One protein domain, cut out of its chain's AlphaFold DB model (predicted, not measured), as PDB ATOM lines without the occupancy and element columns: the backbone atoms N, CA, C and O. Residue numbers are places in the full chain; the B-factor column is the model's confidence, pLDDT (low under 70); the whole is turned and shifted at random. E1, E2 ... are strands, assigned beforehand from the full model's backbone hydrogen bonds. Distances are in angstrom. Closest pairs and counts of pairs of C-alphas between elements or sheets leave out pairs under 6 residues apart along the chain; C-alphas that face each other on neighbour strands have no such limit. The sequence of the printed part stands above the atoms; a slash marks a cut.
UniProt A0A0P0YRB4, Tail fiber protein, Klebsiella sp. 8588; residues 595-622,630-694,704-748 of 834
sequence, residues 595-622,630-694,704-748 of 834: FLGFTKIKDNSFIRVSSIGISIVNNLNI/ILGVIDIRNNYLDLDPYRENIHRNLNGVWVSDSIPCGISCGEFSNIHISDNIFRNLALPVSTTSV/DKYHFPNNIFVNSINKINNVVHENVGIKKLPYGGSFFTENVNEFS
ATOM      1  N   PHE A 595     -45.446 -23.100 -30.669       75.12
ATOM      2  CA  PHE A 595     -44.405 -23.464 -31.620       75.12
ATOM      3  C   PHE A 595     -43.086 -23.632 -30.865       75.12
ATOM      4  O   PHE A 595     -42.589 -22.687 -30.250       75.12
ATOM      5  N   LEU A 596     -42.530 -24.839 -30.929       79.62
ATOM      6  CA  LEU A 596     -41.198 -25.179 -30.441       79.62
ATOM      7  C   LEU A 596     -40.376 -25.628 -31.652       79.62
ATOM      8  O   LEU A 596     -40.581 -26.720 -32.178       79.62
ATOM      9  N   GLY A 597     -39.490 -24.757 -32.133       78.44
ATOM     10  CA  GLY A 597     -38.586 -25.028 -33.249       78.44
ATOM     11  C   GLY A 597     -37.159 -25.250 -32.757       78.44
ATOM     12  O   GLY A 597     -36.696 -24.559 -31.847       78.44
ATOM     13  N   PHE A 598     -36.448 -26.208 -33.357       84.75
ATOM     14  CA  PHE A 598     -35.031 -26.503 -33.069       84.75
ATOM     15  C   PHE A 598     -34.705 -26.630 -31.566       84.75
ATOM     16  O   PHE A 598     -33.678 -26.136 -31.099       84.75
ATOM     17  N   THR A 599     -35.611 -27.234 -30.795       91.38
ATOM     18  CA  THR A 599     -35.502 -27.320 -29.333       91.38
ATOM     19  C   THR A 599     -34.700 -28.554 -28.931       91.38
ATOM     20  O   THR A 599     -34.921 -29.631 -29.477       91.38
ATOM     21  N   LYS A 600     -33.780 -28.412 -27.974       96.12
ATOM     22  CA  LYS A 600     -32.954 -29.500 -27.439       96.12
ATOM     23  C   LYS A 600     -33.091 -29.558 -25.925       96.12
ATOM     24  O   LYS A 600     -32.880 -28.549 -25.258       96.12
ATOM     25  N   ILE A 601     -33.399 -30.731 -25.388       97.69
ATOM     26  CA  ILE A 601     -33.429 -31.007 -23.950       97.69
ATOM     27  C   ILE A 601     -32.515 -32.205 -23.721       97.69
ATOM     28  O   ILE A 601     -32.920 -33.339 -23.978       97.69
ATOM     29  N   LYS A 602     -31.259 -31.972 -23.332       97.94
ATOM     30  CA  LYS A 602     -30.269 -33.054 -23.289       97.94
ATOM     31  C   LYS A 602     -29.338 -33.049 -22.091       97.94
ATOM     32  O   LYS A 602     -29.041 -31.992 -21.552       97.94
ATOM     33  N   ASP A 603     -28.860 -34.231 -21.718       98.31
ATOM     34  CA  ASP A 603     -27.849 -34.420 -20.668       98.31
ATOM     35  C   ASP A 603     -28.275 -33.864 -19.279       98.31
ATOM     36  O   ASP A 603     -27.445 -33.648 -18.403       98.31
ATOM     37  N   ASN A 604     -29.575 -33.622 -19.046       98.69
ATOM     38  CA  ASN A 604     -30.085 -33.120 -17.763       98.69
ATOM     39  C   ASN A 604     -30.374 -34.268 -16.781       98.69
ATOM     40  O   ASN A 604     -30.769 -35.366 -17.184       98.69
ATOM     41  N   SER A 605     -30.276 -33.977 -15.485       98.62
ATOM     42  CA  SER A 605     -30.595 -34.889 -14.387       98.62
ATOM     43  C   SER A 605     -31.903 -34.485 -13.704       98.62
ATOM     44  O   SER A 605     -32.047 -33.355 -13.240       98.62
ATOM     45  N   PHE A 606     -32.863 -35.404 -13.623       98.31
ATOM     46  CA  PHE A 606     -34.154 -35.237 -12.956       98.31
ATOM     47  C   PHE A 606     -34.264 -36.261 -11.837       98.31
ATOM     48  O   PHE A 606     -34.447 -37.451 -12.093       98.31
ATOM     49  N   ILE A 607     -34.161 -35.802 -10.593       96.44
ATOM     50  CA  ILE A 607     -34.146 -36.668  -9.417       96.44
ATOM     51  C   ILE A 607     -35.284 -36.263  -8.479       96.44
ATOM     52  O   ILE A 607     -35.428 -35.093  -8.124       96.44
ATOM     53  N   ARG A 608     -36.086 -37.241  -8.041       92.81
ATOM     54  CA  ARG A 608     -37.184 -37.027  -7.078       92.81
ATOM     55  C   ARG A 608     -38.193 -35.964  -7.561       92.81
ATOM     56  O   ARG A 608     -38.498 -35.014  -6.846       92.81
ATOM     57  N   VAL A 609     -38.677 -36.094  -8.798       93.56
ATOM     58  CA  VAL A 609     -39.695 -35.199  -9.376       93.56
ATOM     59  C   VAL A 609     -41.075 -35.847  -9.248       93.56
ATOM     60  O   VAL A 609     -41.325 -36.893  -9.844       93.56
ATOM     61  N   SER A 610     -41.984 -35.257  -8.471       91.31
ATOM     62  CA  SER A 610     -43.188 -35.965  -8.009       91.31
ATOM     63  C   SER A 610     -44.261 -36.204  -9.080       91.31
ATOM     64  O   SER A 610     -45.014 -37.172  -8.937       91.31
ATOM     65  N   SER A 611     -44.319 -35.394 -10.147       92.56
ATOM     66  CA  SER A 611     -45.295 -35.558 -11.237       92.56
ATOM     67  C   SER A 611     -44.689 -35.838 -12.613       92.56
ATOM     68  O   SER A 611     -44.972 -36.894 -13.179       92.56
ATOM     69  N   ILE A 612     -43.921 -34.910 -13.204       94.88
ATOM     70  CA  ILE A 612     -43.457 -35.038 -14.604       94.88
ATOM     71  C   ILE A 612     -42.012 -34.548 -14.766       94.88
ATOM     72  O   ILE A 612     -41.716 -33.403 -14.455       94.88
ATOM     73  N   GLY A 613     -41.110 -35.360 -15.320       96.62
ATOM     74  CA  GLY A 613     -39.747 -34.910 -15.639       96.62
ATOM     75  C   GLY A 613     -39.744 -33.779 -16.676       96.62
ATOM     76  O   GLY A 613     -39.325 -32.660 -16.383       96.62
ATOM     77  N   ILE A 614     -40.269 -34.058 -17.872       96.69
ATOM     78  CA  ILE A 614     -40.367 -33.110 -18.993       96.69
ATOM     79  C   ILE A 614     -41.804 -33.087 -19.532       96.69
ATOM     80  O   ILE A 614     -42.335 -34.123 -19.920       96.69
ATOM     81  N   SER A 615     -42.430 -31.914 -19.605       93.19
ATOM     82  CA  SER A 615     -43.766 -31.686 -20.167       93.19
ATOM     83  C   SER A 615     -43.679 -30.846 -21.445       93.19
ATOM     84  O   SER A 615     -43.199 -29.714 -21.429       93.19
ATOM     85  N   ILE A 616     -44.162 -31.405 -22.557       88.56
ATOM     86  CA  ILE A 616     -44.328 -30.749 -23.865       88.56
ATOM     87  C   ILE A 616     -45.736 -31.016 -24.435       88.56
ATOM     88  O   ILE A 616     -45.913 -31.277 -25.623       88.56
ATOM     89  N   VAL A 617     -46.759 -31.024 -23.576       81.56
ATOM     90  CA  VAL A 617     -48.160 -31.203 -23.994       81.56
ATOM     91  C   VAL A 617     -48.779 -29.845 -24.305       81.56
ATOM     92  O   VAL A 617     -48.962 -29.044 -23.398       81.56
ATOM     93  N   ASN A 618     -49.170 -29.598 -25.555       67.69
ATOM     94  CA  ASN A 618     -50.008 -28.440 -25.862       67.69
ATOM     95  C   ASN A 618     -51.423 -28.665 -25.291       67.69
ATOM     96  O   ASN A 618     -52.203 -29.444 -25.834       67.69
ATOM     97  N   ASN A 619     -51.753 -27.994 -24.184       59.38
ATOM     98  CA  ASN A 619     -53.056 -28.118 -23.511       59.38
ATOM     99  C   ASN A 619     -54.169 -27.268 -24.158       59.38
ATOM    100  O   ASN A 619     -55.306 -27.241 -23.681       59.38
ATOM    101  N   LEU A 620     -53.857 -26.527 -25.219       55.50
ATOM    102  CA  LEU A 620     -54.764 -25.543 -25.791       55.50
ATOM    103  C   LEU A 620     -55.570 -26.191 -26.919       55.50
ATOM    104  O   LEU A 620     -55.002 -26.594 -27.927       55.50
ATOM    105  N   ASN A 621     -56.902 -26.225 -26.758       51.72
ATOM    106  CA  ASN A 621     -57.907 -26.727 -27.717       51.72
ATOM    107  C   ASN A 621     -57.962 -25.899 -29.024       51.72
ATOM    108  O   ASN A 621     -58.995 -25.349 -29.419       51.72
ATOM    109  N   ILE A 622     -56.827 -25.765 -29.700       50.78
ATOM    110  CA  ILE A 622     -56.663 -25.026 -30.942       50.78
ATOM    111  C   ILE A 622     -57.104 -25.942 -32.077       50.78
ATOM    112  O   ILE A 622     -56.734 -27.112 -32.151       50.78
ATOM    113  N   ILE A 630     -44.155 -27.895 -38.108       52.88
ATOM    114  CA  ILE A 630     -43.076 -27.603 -37.158       52.88
ATOM    115  C   ILE A 630     -41.800 -27.337 -37.952       52.88
ATOM    116  O   ILE A 630     -41.298 -28.206 -38.665       52.88
ATOM    117  N   LEU A 631     -41.244 -26.140 -37.778       56.28
ATOM    118  CA  LEU A 631     -39.935 -25.775 -38.306       56.28
ATOM    119  C   LEU A 631     -38.834 -26.357 -37.404       56.28
ATOM    120  O   LEU A 631     -38.315 -25.689 -36.509       56.28
ATOM    121  N   GLY A 632     -38.500 -27.629 -37.636       65.31
ATOM    122  CA  GLY A 632     -37.370 -28.320 -37.010       65.31
ATOM    123  C   GLY A 632     -37.736 -29.595 -36.244       65.31
ATOM    124  O   GLY A 632     -38.804 -30.177 -36.425       65.31
ATOM    125  N   VAL A 633     -36.794 -30.029 -35.403       80.88
ATOM    126  CA  VAL A 633     -36.877 -31.220 -34.541       80.88
ATOM    127  C   VAL A 633     -36.874 -30.775 -33.078       80.88
ATOM    128  O   VAL A 633     -36.182 -29.811 -32.730       80.88
ATOM    129  N   ILE A 634     -37.625 -31.484 -32.235       89.44
ATOM    130  CA  ILE A 634     -37.522 -31.410 -30.772       89.44
ATOM    131  C   ILE A 634     -36.699 -32.626 -30.320       89.44
ATOM    132  O   ILE A 634     -37.162 -33.754 -30.447       89.44
ATOM    133  N   ASP A 635     -35.470 -32.404 -29.854       93.81
ATOM    134  CA  ASP A 635     -34.461 -33.433 -29.554       93.81
ATOM    135  C   ASP A 635     -34.312 -33.605 -28.031       93.81
ATOM    136  O   ASP A 635     -33.744 -32.740 -27.362       93.81
ATOM    137  N   ILE A 636     -34.850 -34.693 -27.473       95.88
ATOM    138  CA  ILE A 636     -34.828 -35.012 -26.038       95.88
ATOM    139  C   ILE A 636     -33.941 -36.237 -25.806       95.88
ATOM    140  O   ILE A 636     -34.384 -37.365 -26.037       95.88
ATOM    141  N   ARG A 637     -32.695 -36.049 -25.355       96.62
ATOM    142  CA  ARG A 637     -31.744 -37.172 -25.269       96.62
ATOM    143  C   ARG A 637     -30.717 -37.136 -24.154       96.62
ATOM    144  O   ARG A 637     -30.431 -36.076 -23.619       96.62
ATOM    145  N   ASN A 638     -30.137 -38.289 -23.826       97.50
ATOM    146  CA  ASN A 638     -29.141 -38.446 -22.756       97.50
ATOM    147  C   ASN A 638     -29.603 -37.970 -21.360       97.50
ATOM    148  O   ASN A 638     -28.777 -37.797 -20.469       97.50
ATOM    149  N   ASN A 639     -30.895 -37.706 -21.138       98.44
ATOM    150  CA  ASN A 639     -31.359 -37.247 -19.831       98.44
ATOM    151  C   ASN A 639     -31.438 -38.434 -18.856       98.44
ATOM    152  O   ASN A 639     -31.817 -39.542 -19.245       98.44
ATOM    153  N   TYR A 640     -31.132 -38.189 -17.582       98.38
ATOM    154  CA  TYR A 640     -31.300 -39.144 -16.488       98.38
ATOM    155  C   TYR A 640     -32.574 -38.803 -15.709       98.38
ATOM    156  O   TYR A 640     -32.666 -37.730 -15.122       98.38
ATOM    157  N   LEU A 641     -33.572 -39.689 -15.717       98.19
ATOM    158  CA  LEU A 641     -34.876 -39.481 -15.084       98.19
ATOM    159  C   LEU A 641     -35.120 -40.531 -13.999       98.19
ATOM    160  O   LEU A 641     -35.592 -41.626 -14.291       98.19
ATOM    161  N   ASP A 642     -34.832 -40.186 -12.747       96.31
ATOM    162  CA  ASP A 642     -35.021 -41.025 -11.559       96.31
ATOM    163  C   ASP A 642     -36.023 -40.351 -10.616       96.31
ATOM    164  O   ASP A 642     -35.667 -39.601  -9.704       96.31
ATOM    165  N   LEU A 643     -37.313 -40.501 -10.927       95.19
ATOM    166  CA  LEU A 643     -38.324 -39.553 -10.445       95.19
ATOM    167  C   LEU A 643     -38.841 -39.846  -9.032       95.19
ATOM    168  O   LEU A 643     -39.357 -38.945  -8.379       95.19
ATOM    169  N   ASP A 644     -38.669 -41.066  -8.530       92.31
ATOM    170  CA  ASP A 644     -38.969 -41.430  -7.143       92.31
ATOM    171  C   ASP A 644     -37.943 -42.443  -6.593       92.31
ATOM    172  O   ASP A 644     -38.287 -43.606  -6.335       92.31
ATOM    173  N   PRO A 645     -36.673 -42.022  -6.411       89.50
ATOM    174  CA  PRO A 645     -35.575 -42.900  -5.995       89.50
ATOM    175  C   PRO A 645     -35.788 -43.473  -4.587       89.50
ATOM    176  O   PRO A 645     -35.206 -44.493  -4.229       89.50
ATOM    177  N   TYR A 646     -36.641 -42.810  -3.805       84.94
ATOM    178  CA  TYR A 646     -36.897 -43.072  -2.395       84.94
ATOM    179  C   TYR A 646     -38.181 -43.859  -2.120       84.94
ATOM    180  O   TYR A 646     -38.430 -44.246  -0.976       84.94
ATOM    181  N   ARG A 647     -38.962 -44.141  -3.172       84.50
ATOM    182  CA  ARG A 647     -40.248 -44.851  -3.131       84.50
ATOM    183  C   ARG A 647     -41.304 -44.170  -2.250       84.50
ATOM    184  O   ARG A 647     -42.128 -44.846  -1.641       84.50
ATOM    185  N   GLU A 648     -41.277 -42.841  -2.194       83.69
ATOM    186  CA  GLU A 648     -42.145 -42.017  -1.341       83.69
ATOM    187  C   GLU A 648     -43.358 -41.425  -2.082       83.69
ATOM    188  O   GLU A 648     -44.195 -40.765  -1.466       83.69
ATOM    189  N   ASN A 649     -43.471 -41.629  -3.399       88.44
ATOM    190  CA  ASN A 649     -44.568 -41.069  -4.183       88.44
ATOM    191  C   ASN A 649     -45.928 -41.657  -3.756       88.44
ATOM    192  O   ASN A 649     -46.077 -42.872  -3.624       88.44
ATOM    193  N   ILE A 650     -46.949 -40.800  -3.634       87.19
ATOM    194  CA  ILE A 650     -48.326 -41.167  -3.240       87.19
ATOM    195  C   ILE A 650     -48.990 -42.216  -4.150       87.19
ATOM    196  O   ILE A 650     -50.010 -42.802  -3.792       87.19
ATOM    197  N   HIS A 651     -48.438 -42.445  -5.343       90.06
ATOM    198  CA  HIS A 651     -48.876 -43.469  -6.281       90.06
ATOM    199  C   HIS A 651     -48.148 -44.809  -6.132       90.06
ATOM    200  O   HIS A 651     -48.350 -45.699  -6.964       90.06
ATOM    201  N   ARG A 652     -47.358 -44.996  -5.072       85.25
ATOM    202  CA  ARG A 652     -46.930 -46.308  -4.579       85.25
ATOM    203  C   ARG A 652     -47.793 -46.749  -3.398       85.25
ATOM    204  O   ARG A 652     -48.365 -45.935  -2.680       85.25
ATOM    205  N   ASN A 653     -47.891 -48.056  -3.195       82.81
ATOM    206  CA  ASN A 653     -48.346 -48.624  -1.927       82.81
ATOM    207  C   ASN A 653     -47.175 -48.684  -0.914       82.81
ATOM    208  O   ASN A 653     -46.032 -48.362  -1.237       82.81
ATOM    209  N   LEU A 654     -47.441 -49.173   0.301       75.88
ATOM    210  CA  LEU A 654     -46.434 -49.263   1.368       75.88
ATOM    211  C   LEU A 654     -45.247 -50.196   1.058       75.88
ATOM    212  O   LEU A 654     -44.181 -49.990   1.626       75.88
ATOM    213  N   ASN A 655     -45.386 -51.180   0.157       71.75
ATOM    214  CA  ASN A 655     -44.257 -52.027  -0.267       71.75
ATOM    215  C   ASN A 655     -43.452 -51.442  -1.448       71.75
ATOM    216  O   ASN A 655     -42.522 -52.073  -1.949       71.75
ATOM    217  N   GLY A 656     -43.766 -50.209  -1.862       75.62
ATOM    218  CA  GLY A 656     -43.063 -49.490  -2.919       75.62
ATOM    219  C   GLY A 656     -43.473 -49.896  -4.338       75.62
ATOM    220  O   GLY A 656     -42.809 -49.494  -5.291       75.62
ATOM    221  N   VAL A 657     -44.546 -50.665  -4.515       81.75
ATOM    222  CA  VAL A 657     -45.106 -51.024  -5.824       81.75
ATOM    223  C   VAL A 657     -46.061 -49.939  -6.333       81.75
ATOM    224  O   VAL A 657     -46.913 -49.437  -5.601       81.75
ATOM    225  N   TRP A 658     -45.964 -49.600  -7.620       86.00
ATOM    226  CA  TRP A 658     -46.804 -48.583  -8.264       86.00
ATOM    227  C   TRP A 658     -48.290 -48.979  -8.356       86.00
ATOM    228  O   TRP A 658     -48.658 -49.881  -9.119       86.00
ATOM    229  N   VAL A 659     -49.180 -48.236  -7.688       86.69
ATOM    230  CA  VAL A 659     -50.643 -48.383  -7.814       86.69
ATOM    231  C   VAL A 659     -51.216 -47.620  -9.016       86.69
ATOM    232  O   VAL A 659     -52.009 -48.200  -9.756       86.69
ATOM    233  N   SER A 660     -50.738 -46.405  -9.318       83.62
ATOM    234  CA  SER A 660     -51.078 -45.681 -10.568       83.62
ATOM    235  C   SER A 660     -50.234 -46.166 -11.751       83.62
ATOM    236  O   SER A 660     -49.196 -46.780 -11.529       83.62
ATOM    237  N   ASP A 661     -50.668 -45.953 -12.998       82.81
ATOM    238  CA  ASP A 661     -49.893 -46.219 -14.228       82.81
ATOM    239  C   ASP A 661     -49.597 -44.963 -15.071       82.81
ATOM    240  O   ASP A 661     -49.158 -45.079 -16.216       82.81
ATOM    241  N   SER A 662     -49.828 -43.776 -14.497       84.75
ATOM    242  CA  SER A 662     -49.705 -42.479 -15.175       84.75
ATOM    243  C   SER A 662     -48.667 -41.527 -14.574       84.75
ATOM    244  O   SER A 662     -48.082 -40.744 -15.317       84.75
ATOM    245  N   ILE A 663     -48.445 -41.566 -13.255       88.00
ATOM    246  CA  ILE A 663     -47.634 -40.589 -12.506       88.00
ATOM    247  C   ILE A 663     -46.770 -41.332 -11.465       88.00
ATOM    248  O   ILE A 663     -47.299 -42.235 -10.808       88.00
ATOM    249  N   PRO A 664     -45.477 -40.979 -11.298       93.06
ATOM    250  CA  PRO A 664     -44.745 -39.946 -12.026       93.06
ATOM    251  C   PRO A 664     -44.398 -40.385 -13.455       93.06
ATOM    252  O   PRO A 664     -44.197 -41.573 -13.736       93.06
ATOM    253  N   CYS A 665     -44.348 -39.409 -14.358       94.06
ATOM    254  CA  CYS A 665     -44.104 -39.592 -15.782       94.06
ATOM    255  C   CYS A 665     -42.734 -39.030 -16.177       94.06
ATOM    256  O   CYS A 665     -42.428 -37.886 -15.858       94.06
ATOM    257  N   GLY A 666     -41.924 -39.786 -16.921       95.69
ATOM    258  CA  GLY A 666     -40.636 -39.307 -17.435       95.69
ATOM    259  C   GLY A 666     -40.808 -38.105 -18.368       95.69
ATOM    260  O   GLY A 666     -40.436 -36.981 -18.035       95.69
ATOM    261  N   ILE A 667     -41.424 -38.343 -19.527       95.00
ATOM    262  CA  ILE A 667     -41.695 -37.336 -20.557       95.00
ATOM    263  C   ILE A 667     -43.183 -37.378 -20.919       95.00
ATOM    264  O   ILE A 667     -43.692 -38.408 -21.348       95.00
ATOM    265  N   SER A 668     -43.895 -36.267 -20.777       92.12
ATOM    266  CA  SER A 668     -45.277 -36.120 -21.233       92.12
ATOM    267  C   SER A 668     -45.296 -35.289 -22.513       92.12
ATOM    268  O   SER A 668     -44.855 -34.140 -22.503       92.12
ATOM    269  N   CYS A 669     -45.775 -35.849 -23.623       86.38
ATOM    270  CA  CYS A 669     -45.794 -35.178 -24.920       86.38
ATOM    271  C   CYS A 669     -47.151 -35.280 -25.628       86.38
ATOM    272  O   CYS A 669     -47.900 -36.248 -25.481       86.38
ATOM    273  N   GLY A 670     -47.501 -34.247 -26.395       74.94
ATOM    274  CA  GLY A 670     -48.785 -34.193 -27.085       74.94
ATOM    275  C   GLY A 670     -48.791 -33.206 -28.245       74.94
ATOM    276  O   GLY A 670     -48.169 -32.154 -28.182       74.94
ATOM    277  N   GLU A 671     -49.531 -33.563 -29.292       67.62
ATOM    278  CA  GLU A 671     -49.862 -32.761 -30.485       67.62
ATOM    279  C   GLU A 671     -48.719 -32.336 -31.426       67.62
ATOM    280  O   GLU A 671     -48.977 -32.187 -32.621       67.62
ATOM    281  N   PHE A 672     -47.475 -32.228 -30.958       67.94
ATOM    282  CA  PHE A 672     -46.312 -31.968 -31.812       67.94
ATOM    283  C   PHE A 672     -45.931 -33.187 -32.689       67.94
ATOM    284  O   PHE A 672     -46.153 -34.344 -32.325       67.94
ATOM    285  N   SER A 673     -45.346 -32.921 -33.859       68.69
ATOM    286  CA  SER A 673     -44.616 -33.878 -34.708       68.69
ATOM    287  C   SER A 673     -43.096 -33.713 -34.540       68.69
ATOM    288  O   SER A 673     -42.642 -32.842 -33.801       68.69
ATOM    289  N   ASN A 674     -42.293 -34.539 -35.224       78.12
ATOM    290  CA  ASN A 674     -40.825 -34.441 -35.249       78.12
ATOM    291  C   ASN A 674     -40.168 -34.413 -33.852       78.12
ATOM    292  O   ASN A 674     -39.156 -33.734 -33.650       78.12
ATOM    293  N   ILE A 675     -40.733 -35.143 -32.883       85.38
ATOM    294  CA  ILE A 675     -40.103 -35.316 -31.572       85.38
ATOM    295  C   ILE A 675     -39.176 -36.535 -31.643       85.38
ATOM    296  O   ILE A 675     -39.602 -37.651 -31.944       85.38
ATOM    297  N   HIS A 676     -37.903 -36.318 -31.338       90.50
ATOM    298  CA  HIS A 676     -36.897 -37.350 -31.157       90.50
ATOM    299  C   HIS A 676     -36.648 -37.525 -29.659       90.50
ATOM    300  O   HIS A 676     -36.296 -36.566 -28.980       90.50
ATOM    301  N   ILE A 677     -36.861 -38.732 -29.139       91.69
ATOM    302  CA  ILE A 677     -36.602 -39.079 -27.741       91.69
ATOM    303  C   ILE A 677     -35.644 -40.265 -27.738       91.69
ATOM    304  O   ILE A 677     -36.057 -41.380 -28.059       91.69
ATOM    305  N   SER A 678     -34.376 -40.045 -27.410       93.19
ATOM    306  CA  SER A 678     -33.317 -41.042 -27.611       93.19
ATOM    307  C   SER A 678     -32.302 -41.101 -26.484       93.19
ATOM    308  O   SER A 678     -32.090 -40.121 -25.787       93.19
ATOM    309  N   ASP A 679     -31.673 -42.259 -26.280       95.25
ATOM    310  CA  ASP A 679     -30.531 -42.413 -25.362       95.25
ATOM    311  C   ASP A 679     -30.796 -41.955 -23.893       95.25
ATOM    312  O   ASP A 679     -29.863 -41.764 -23.117       95.25
ATOM    313  N   ASN A 680     -32.058 -41.763 -23.475       96.50
ATOM    314  CA  ASN A 680     -32.406 -41.344 -22.108       96.50
ATOM    315  C   ASN A 680     -32.447 -42.550 -21.161       96.50
ATOM    316  O   ASN A 680     -32.860 -43.643 -21.556       96.50
ATOM    317  N   ILE A 681     -32.103 -42.335 -19.890       96.19
ATOM    318  CA  ILE A 681     -32.156 -43.349 -18.830       96.19
ATOM    319  C   ILE A 681     -33.346 -43.047 -17.923       96.19
ATOM    320  O   ILE A 681     -33.423 -41.972 -17.336       96.19
ATOM    321  N   PHE A 682     -34.254 -44.007 -17.762       95.19
ATOM    322  CA  PHE A 682     -35.433 -43.884 -16.905       95.19
ATOM    323  C   PHE A 682     -35.350 -44.869 -15.734       95.19
ATOM    324  O   PHE A 682     -35.091 -46.060 -15.933       95.19
ATOM    325  N   ARG A 683     -35.618 -44.387 -14.518       93.12
ATOM    326  CA  ARG A 683     -35.629 -45.149 -13.263       93.12
ATOM    327  C   ARG A 683     -36.805 -44.723 -12.382       93.12
ATOM    328  O   ARG A 683     -37.252 -43.581 -12.443       93.12
ATOM    329  N   ASN A 684     -37.286 -45.651 -11.553       91.12
ATOM    330  CA  ASN A 684     -38.233 -45.396 -10.460       91.12
ATOM    331  C   ASN A 684     -39.394 -44.449 -10.820       91.12
ATOM    332  O   ASN A 684     -39.578 -43.405 -10.193       91.12
ATOM    333  N   LEU A 685     -40.190 -44.809 -11.828       92.81
ATOM    334  CA  LEU A 685     -41.312 -43.996 -12.306       92.81
ATOM    335  C   LEU A 685     -42.436 -44.861 -12.883       92.81
ATOM    336  O   LEU A 685     -42.200 -45.982 -13.327       92.81
ATOM    337  N   ALA A 686     -43.676 -44.371 -12.889       91.56
ATOM    338  CA  ALA A 686     -44.803 -45.171 -13.368       91.56
ATOM    339  C   ALA A 686     -44.771 -45.343 -14.898       91.56
ATOM    340  O   ALA A 686     -45.002 -46.445 -15.406       91.56
ATOM    341  N   LEU A 687     -44.460 -44.268 -15.631       90.31
ATOM    342  CA  LEU A 687     -44.593 -44.208 -17.088       90.31
ATOM    343  C   LEU A 687     -43.435 -43.414 -17.730       90.31
ATOM    344  O   LEU A 687     -43.358 -42.206 -17.523       90.31
ATOM    345  N   PRO A 688     -42.529 -44.025 -18.521       90.75
ATOM    346  CA  PRO A 688     -41.396 -43.304 -19.106       90.75
ATOM    347  C   PRO A 688     -41.823 -42.228 -20.100       90.75
ATOM    348  O   PRO A 688     -41.280 -41.127 -20.076       90.75
ATOM    349  N   VAL A 689     -42.824 -42.525 -20.936       89.94
ATOM    350  CA  VAL A 689     -43.403 -41.569 -21.886       89.94
ATOM    351  C   VAL A 689     -44.925 -41.657 -21.885       89.94
ATOM    352  O   VAL A 689     -45.485 -42.736 -22.089       89.94
ATOM    353  N   SER A 690     -45.591 -40.519 -21.704       88.06
ATOM    354  CA  SER A 690     -47.036 -40.361 -21.872       88.06
ATOM    355  C   SER A 690     -47.343 -39.614 -23.166       88.06
ATOM    356  O   SER A 690     -46.772 -38.556 -23.415       88.06
ATOM    357  N   THR A 691     -48.277 -40.136 -23.966       75.31
ATOM    358  CA  THR A 691     -48.819 -39.445 -25.147       75.31
ATOM    359  C   THR A 691     -50.314 -39.199 -24.971       75.31
ATOM    360  O   THR A 691     -51.111 -40.134 -25.086       75.31
ATOM    361  N   THR A 692     -50.715 -37.955 -24.715       61.06
ATOM    362  CA  THR A 692     -52.105 -37.611 -24.349       61.06
ATOM    363  C   THR A 692     -53.106 -37.669 -25.510       61.06
ATOM    364  O   THR A 692     -54.299 -37.852 -25.272       61.06
ATOM    365  N   SER A 693     -52.643 -37.570 -26.764       48.06
ATOM    366  CA  SER A 693     -53.524 -37.325 -27.927       48.06
ATOM    367  C   SER A 693     -53.538 -38.415 -29.009       48.06
ATOM    368  O   SER A 693     -54.255 -38.271 -30.004       48.06
ATOM    369  N   VAL A 694     -52.799 -39.523 -28.856       41.19
ATOM    370  CA  VAL A 694     -52.869 -40.646 -29.813       41.19
ATOM    371  C   VAL A 694     -54.065 -41.537 -29.472       41.19
ATOM    372  O   VAL A 694     -53.943 -42.585 -28.836       41.19
ATOM    373  N   ASP A 704     -44.202 -41.889 -37.994       51.44
ATOM    374  CA  ASP A 704     -43.434 -40.715 -38.437       51.44
ATOM    375  C   ASP A 704     -43.448 -39.540 -37.432       51.44
ATOM    376  O   ASP A 704     -42.816 -38.512 -37.665       51.44
ATOM    377  N   LYS A 705     -44.198 -39.635 -36.321       63.81
ATOM    378  CA  LYS A 705     -44.342 -38.521 -35.358       63.81
ATOM    379  C   LYS A 705     -43.332 -38.536 -34.216       63.81
ATOM    380  O   LYS A 705     -43.001 -37.467 -33.704       63.81
ATOM    381  N   TYR A 706     -42.876 -39.724 -33.818       68.38
ATOM    382  CA  TYR A 706     -42.021 -39.927 -32.651       68.38
ATOM    383  C   TYR A 706     -40.900 -40.911 -32.984       68.38
ATOM    384  O   TYR A 706     -41.148 -42.099 -33.184       68.38
ATOM    385  N   HIS A 707     -39.658 -40.437 -32.984       75.19
ATOM    386  CA  HIS A 707     -38.490 -41.308 -33.084       75.19
ATOM    387  C   HIS A 707     -38.048 -41.705 -31.672       75.19
ATOM    388  O   HIS A 707     -37.671 -40.834 -30.889       75.19
ATOM    389  N   PHE A 708     -38.094 -43.004 -31.351       82.56
ATOM    390  CA  PHE A 708     -37.817 -43.534 -30.006       82.56
ATOM    391  C   PHE A 708     -36.706 -44.618 -29.967       82.56
ATOM    392  O   PHE A 708     -37.009 -45.778 -29.670       82.56
ATOM    393  N   PRO A 709     -35.439 -44.314 -30.328       84.38
ATOM    394  CA  PRO A 709     -34.332 -45.273 -30.269       84.38
ATOM    395  C   PRO A 709     -33.542 -45.224 -28.946       84.38
ATOM    396  O   PRO A 709     -33.451 -44.189 -28.296       84.38
ATOM    397  N   ASN A 710     -32.891 -46.332 -28.588       86.19
ATOM    398  CA  ASN A 710     -31.826 -46.454 -27.578       86.19
ATOM    399  C   ASN A 710     -32.139 -46.049 -26.123       86.19
ATOM    400  O   ASN A 710     -31.244 -46.090 -25.284       86.19
ATOM    401  N   ASN A 711     -33.374 -45.681 -25.783       87.94
ATOM    402  CA  ASN A 711     -33.725 -45.365 -24.396       87.94
ATOM    403  C   ASN A 711     -33.532 -46.591 -23.483       87.94
ATOM    404  O   ASN A 711     -33.850 -47.716 -23.876       87.94
ATOM    405  N   ILE A 712     -33.033 -46.368 -22.264       87.50
ATOM    406  CA  ILE A 712     -32.754 -47.402 -21.265       87.50
ATOM    407  C   ILE A 712     -33.810 -47.337 -20.158       87.50
ATOM    408  O   ILE A 712     -33.971 -46.320 -19.480       87.50
ATOM    409  N   PHE A 713     -34.516 -48.445 -19.954       87.44
ATOM    410  CA  PHE A 713     -35.510 -48.613 -18.900       87.44
ATOM    411  C   PHE A 713     -34.960 -49.501 -17.792       87.44
ATOM    412  O   PHE A 713     -34.707 -50.685 -18.010       87.44
ATOM    413  N   VAL A 714     -34.780 -48.939 -16.600       83.12
ATOM    414  CA  VAL A 714     -34.142 -49.653 -15.494       83.12
ATOM    415  C   VAL A 714     -35.185 -50.266 -14.566       83.12
ATOM    416  O   VAL A 714     -36.096 -49.579 -14.098       83.12
ATOM    417  N   ASN A 715     -35.045 -51.567 -14.297       77.00
ATOM    418  CA  ASN A 715     -35.964 -52.367 -13.482       77.00
ATOM    419  C   ASN A 715     -37.431 -52.256 -13.948       77.00
ATOM    420  O   ASN A 715     -38.356 -52.062 -13.155       77.00
ATOM    421  N   SER A 716     -37.647 -52.325 -15.263       70.31
ATOM    422  CA  SER A 716     -38.981 -52.379 -15.864       70.31
ATOM    423  C   SER A 716     -39.596 -53.768 -15.757       70.31
ATOM    424  O   SER A 716     -38.877 -54.743 -15.957       70.31
ATOM    425  N   ILE A 717     -40.922 -53.857 -15.581       67.81
ATOM    426  CA  ILE A 717     -41.644 -55.140 -15.643       67.81
ATOM    427  C   ILE A 717     -41.383 -55.819 -16.992       67.81
ATOM    428  O   ILE A 717     -42.003 -55.475 -18.005       67.81
ATOM    429  N   ASN A 718     -40.513 -56.827 -17.004       53.59
ATOM    430  CA  ASN A 718     -40.341 -57.667 -18.175       53.59
ATOM    431  C   ASN A 718     -41.456 -58.712 -18.161       53.59
ATOM    432  O   ASN A 718     -41.571 -59.514 -17.238       53.59
ATOM    433  N   LYS A 719     -42.307 -58.730 -19.193       51.34
ATOM    434  CA  LYS A 719     -43.472 -59.636 -19.266       51.34
ATOM    435  C   LYS A 719     -43.090 -61.084 -19.623       51.34
ATOM    436  O   LYS A 719     -43.863 -61.812 -20.245       51.34
ATOM    437  N   ILE A 720     -41.879 -61.481 -19.251       44.78
ATOM    438  CA  ILE A 720     -41.269 -62.773 -19.519       44.78
ATOM    439  C   ILE A 720     -41.725 -63.714 -18.392       44.78
ATOM    440  O   ILE A 720     -41.446 -63.477 -17.222       44.78
ATOM    441  N   ASN A 721     -42.450 -64.778 -18.751       43.44
ATOM    442  CA  ASN A 721     -42.893 -65.877 -17.869       43.44
ATOM    443  C   ASN A 721     -44.085 -65.633 -16.908       43.44
ATOM    444  O   ASN A 721     -44.233 -66.382 -15.950       43.44
ATOM    445  N   ASN A 722     -44.991 -64.677 -17.163       45.03
ATOM    446  CA  ASN A 722     -46.256 -64.482 -16.401       45.03
ATOM    447  C   ASN A 722     -46.132 -64.172 -14.883       45.03
ATOM    448  O   ASN A 722     -47.150 -64.086 -14.196       45.03
ATOM    449  N   VAL A 723     -44.929 -63.942 -14.351       45.75
ATOM    450  CA  VAL A 723     -44.689 -63.620 -12.932       45.75
ATOM    451  C   VAL A 723     -44.784 -62.098 -12.726       45.75
ATOM    452  O   VAL A 723     -43.847 -61.354 -12.992       45.75
ATOM    453  N   VAL A 724     -45.938 -61.606 -12.260       51.50
ATOM    454  CA  VAL A 724     -46.282 -60.162 -12.171       51.50
ATOM    455  C   VAL A 724     -45.697 -59.462 -10.922       51.50
ATOM    456  O   VAL A 724     -46.406 -58.762 -10.204       51.50
ATOM    457  N   HIS A 725     -44.408 -59.659 -10.620       50.41
ATOM    458  CA  HIS A 725     -43.819 -59.260  -9.324       50.41
ATOM    459  C   HIS A 725     -42.887 -58.025  -9.362       50.41
ATOM    460  O   HIS A 725     -42.482 -57.542  -8.311       50.41
ATOM    461  N   GLU A 726     -42.574 -57.462 -10.534       59.16
ATOM    462  CA  GLU A 726     -41.477 -56.480 -10.704       59.16
ATOM    463  C   GLU A 726     -41.913 -55.000 -10.781       59.16
ATOM    464  O   GLU A 726     -41.190 -54.141 -11.282       59.16
ATOM    465  N   ASN A 727     -43.099 -54.655 -10.278       71.50
ATOM    466  CA  ASN A 727     -43.696 -53.318 -10.421       71.50
ATOM    467  C   ASN A 727     -43.118 -52.246  -9.450       71.50
ATOM    468  O   ASN A 727     -43.847 -51.411  -8.911       71.50
ATOM    469  N   VAL A 728     -41.804 -52.289  -9.200       74.06
ATOM    470  CA  VAL A 728     -41.073 -51.389  -8.282       74.06
ATOM    471  C   VAL A 728     -40.180 -50.370  -8.999       74.06
ATOM    472  O   VAL A 728     -39.978 -49.279  -8.469       74.06
ATOM    473  N   GLY A 729     -39.664 -50.678 -10.195       82.75
ATOM    474  CA  GLY A 729     -38.879 -49.737 -11.002       82.75
ATOM    475  C   GLY A 729     -39.772 -48.953 -11.958       82.75
ATOM    476  O   GLY A 729     -40.295 -47.900 -11.586       82.75
ATOM    477  N   ILE A 730     -39.976 -49.486 -13.167       85.56
ATOM    478  CA  ILE A 730     -40.894 -48.927 -14.172       85.56
ATOM    479  C   ILE A 730     -42.135 -49.807 -14.327       85.56
ATOM    480  O   ILE A 730     -42.023 -50.970 -14.721       85.56
ATOM    481  N   LYS A 731     -43.326 -49.239 -14.091       84.75
ATOM    482  CA  LYS A 731     -44.594 -49.981 -14.218       84.75
ATOM    483  C   LYS A 731     -44.975 -50.293 -15.658       84.75
ATOM    484  O   LYS A 731     -45.411 -51.402 -15.957       84.75
ATOM    485  N   LYS A 732     -44.908 -49.294 -16.537       84.88
ATOM    486  CA  LYS A 732     -45.528 -49.362 -17.863       84.88
ATOM    487  C   LYS A 732     -44.564 -48.892 -18.937       84.88
ATOM    488  O   LYS A 732     -44.303 -47.704 -19.070       84.88
ATOM    489  N   LEU A 733     -44.062 -49.842 -19.718       81.62
ATOM    490  CA  LEU A 733     -43.264 -49.557 -20.908       81.62
ATOM    491  C   LEU A 733     -44.125 -48.898 -22.007       81.62
ATOM    492  O   LEU A 733     -45.322 -49.198 -22.099       81.62
ATOM    493  N   PRO A 734     -43.548 -48.013 -22.842       76.75
ATOM    494  CA  PRO A 734     -44.248 -47.451 -23.994       76.75
ATOM    495  C   PRO A 734     -44.554 -48.523 -25.052       76.75
ATOM    496  O   PRO A 734     -43.897 -49.561 -25.142       76.75
ATOM    497  N   TYR A 735     -45.571 -48.267 -25.877       67.50
ATOM    498  CA  TYR A 735     -45.955 -49.160 -26.969       67.50
ATOM    499  C   TYR A 735     -45.111 -48.883 -28.224       67.50
ATOM    500  O   TYR A 735     -45.373 -47.925 -28.947       67.50
ATOM    501  N   GLY A 736     -44.151 -49.766 -28.510       64.69
ATOM    502  CA  GLY A 736     -43.284 -49.692 -29.693       64.69
ATOM    503  C   GLY A 736     -41.989 -48.896 -29.476       64.69
ATOM    504  O   GLY A 736     -41.734 -48.382 -28.390       64.69
ATOM    505  N   GLY A 737     -41.169 -48.819 -30.527       66.19
ATOM    506  CA  GLY A 737     -39.813 -48.254 -30.484       66.19
ATOM    507  C   GLY A 737     -38.724 -49.300 -30.219       66.19
ATOM    508  O   GLY A 737     -39.018 -50.466 -29.957       66.19
ATOM    509  N   SER A 738     -37.463 -48.869 -30.298       72.94
ATOM    510  CA  SER A 738     -36.284 -49.699 -30.017       72.94
ATOM    511  C   SER A 738     -35.650 -49.213 -28.722       72.94
ATOM    512  O   SER A 738     -35.077 -48.128 -28.694       72.94
ATOM    513  N   PHE A 739     -35.752 -49.996 -27.653       81.19
ATOM    514  CA  PHE A 739     -35.278 -49.628 -26.320       81.19
ATOM    515  C   PHE A 739     -34.560 -50.799 -25.646       81.19
ATOM    516  O   PHE A 739     -34.749 -51.957 -26.021       81.19
ATOM    517  N   PHE A 740     -33.766 -50.490 -24.626       82.94
ATOM    518  CA  PHE A 740     -33.080 -51.466 -23.787       82.94
ATOM    519  C   PHE A 740     -33.745 -51.539 -22.409       82.94
ATOM    520  O   PHE A 740     -34.201 -50.528 -21.879       82.94
ATOM    521  N   THR A 741     -33.776 -52.728 -21.808       79.25
ATOM    522  CA  THR A 741     -34.189 -52.918 -20.409       79.25
ATOM    523  C   THR A 741     -32.982 -53.347 -19.581       79.25
ATOM    524  O   THR A 741     -32.418 -54.410 -19.840       79.25
ATOM    525  N   GLU A 742     -32.592 -52.545 -18.593       80.81
ATOM    526  CA  GLU A 742     -31.517 -52.857 -17.647       80.81
ATOM    527  C   GLU A 742     -32.138 -53.416 -16.357       80.81
ATOM    528  O   GLU A 742     -32.726 -52.676 -15.567       80.81
ATOM    529  N   ASN A 743     -32.018 -54.724 -16.127       72.31
ATOM    530  CA  ASN A 743     -32.438 -55.340 -14.868       72.31
ATOM    531  C   ASN A 743     -31.244 -55.392 -13.901       72.31
ATOM    532  O   ASN A 743     -30.450 -56.326 -13.942       72.31
ATOM    533  N   VAL A 744     -31.142 -54.384 -13.032       65.38
ATOM    534  CA  VAL A 744     -30.152 -54.277 -11.933       65.38
ATOM    535  C   VAL A 744     -30.738 -54.656 -10.565       65.38
ATOM    536  O   VAL A 744     -30.074 -54.533  -9.540       65.38
ATOM    537  N   ASN A 745     -31.984 -55.128 -10.515       57.44
ATOM    538  CA  ASN A 745     -32.592 -55.641  -9.290       57.44
ATOM    539  C   ASN A 745     -31.942 -56.965  -8.846       57.44
ATOM    540  O   ASN A 745     -32.218 -58.023  -9.403       57.44
ATOM    541  N   GLU A 746     -31.202 -56.915  -7.736       49.19
ATOM    542  CA  GLU A 746     -30.825 -58.089  -6.926       49.19
ATOM    543  C   GLU A 746     -32.032 -58.708  -6.180       49.19
ATOM    544  O   GLU A 746     -31.949 -59.782  -5.584       49.19
ATOM    545  N   PHE A 747     -33.181 -58.024  -6.202       52.72
ATOM    546  CA  PHE A 747     -34.408 -58.425  -5.520       52.72
ATOM    547  C   PHE A 747     -35.073 -59.620  -6.209       52.72
ATOM    548  O   PHE A 747     -35.847 -59.463  -7.153       52.72
ATOM    549  N   SER A 748     -34.838 -60.825  -5.685       53.31
ATOM    550  CA  SER A 748     -35.657 -61.983  -6.051       53.31
ATOM    551  C   SER A 748     -37.133 -61.730  -5.704       53.31
ATOM    552  O   SER A 748     -37.450 -61.166  -4.649       53.31
TER     553      SER A 748
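What this domain is: This is residues 595 to 622, 630 to 694 and 704 to 748 of the 834 residues of the protein "Tail fiber protein" of Klebsiella sp. 8588 (UniProt A0A0P0YRB4). With little regular structure, the chain winds in stacked turns with three parallel-stranded sheets, E2 E5 E8, E3 E6 E9 E11 E12 and E4 E7 E10, the last two a face-to-face sandwich. The printed part has 138 residues, under half in strands E1 to E12, no named helix: all strand. It is compact, radius of gyration of the C-alphas 15.0 A, spanning 49 by 28 by 27 A.

Where its parts are: E1 is residues 595 to 597, from C-alpha (-44.405, -23.464, -31.620); E2 599 to 602; E3 605 to 607; E4 612 to 617; E5 634 to 637; E6 640 to 642; E7 665 to 670; E8 to E10 within 675 to 691; E11 709 to 714; E12 738 to 742, ending at (-31.517, -52.857, -17.647).

How they stand to each other: E1 runs on into E2 at 66 degrees, E2 into E3 at 65. N 614 of E4 and O 666 of E7, 2.9 A, are within hydrogen-bond range.

The domain as a whole: Cuts after 622 and 694 span 15.2 and 12.8 A. E6 to E7 and E11 to E12 are long links. 35 residues have pLDDT under 70.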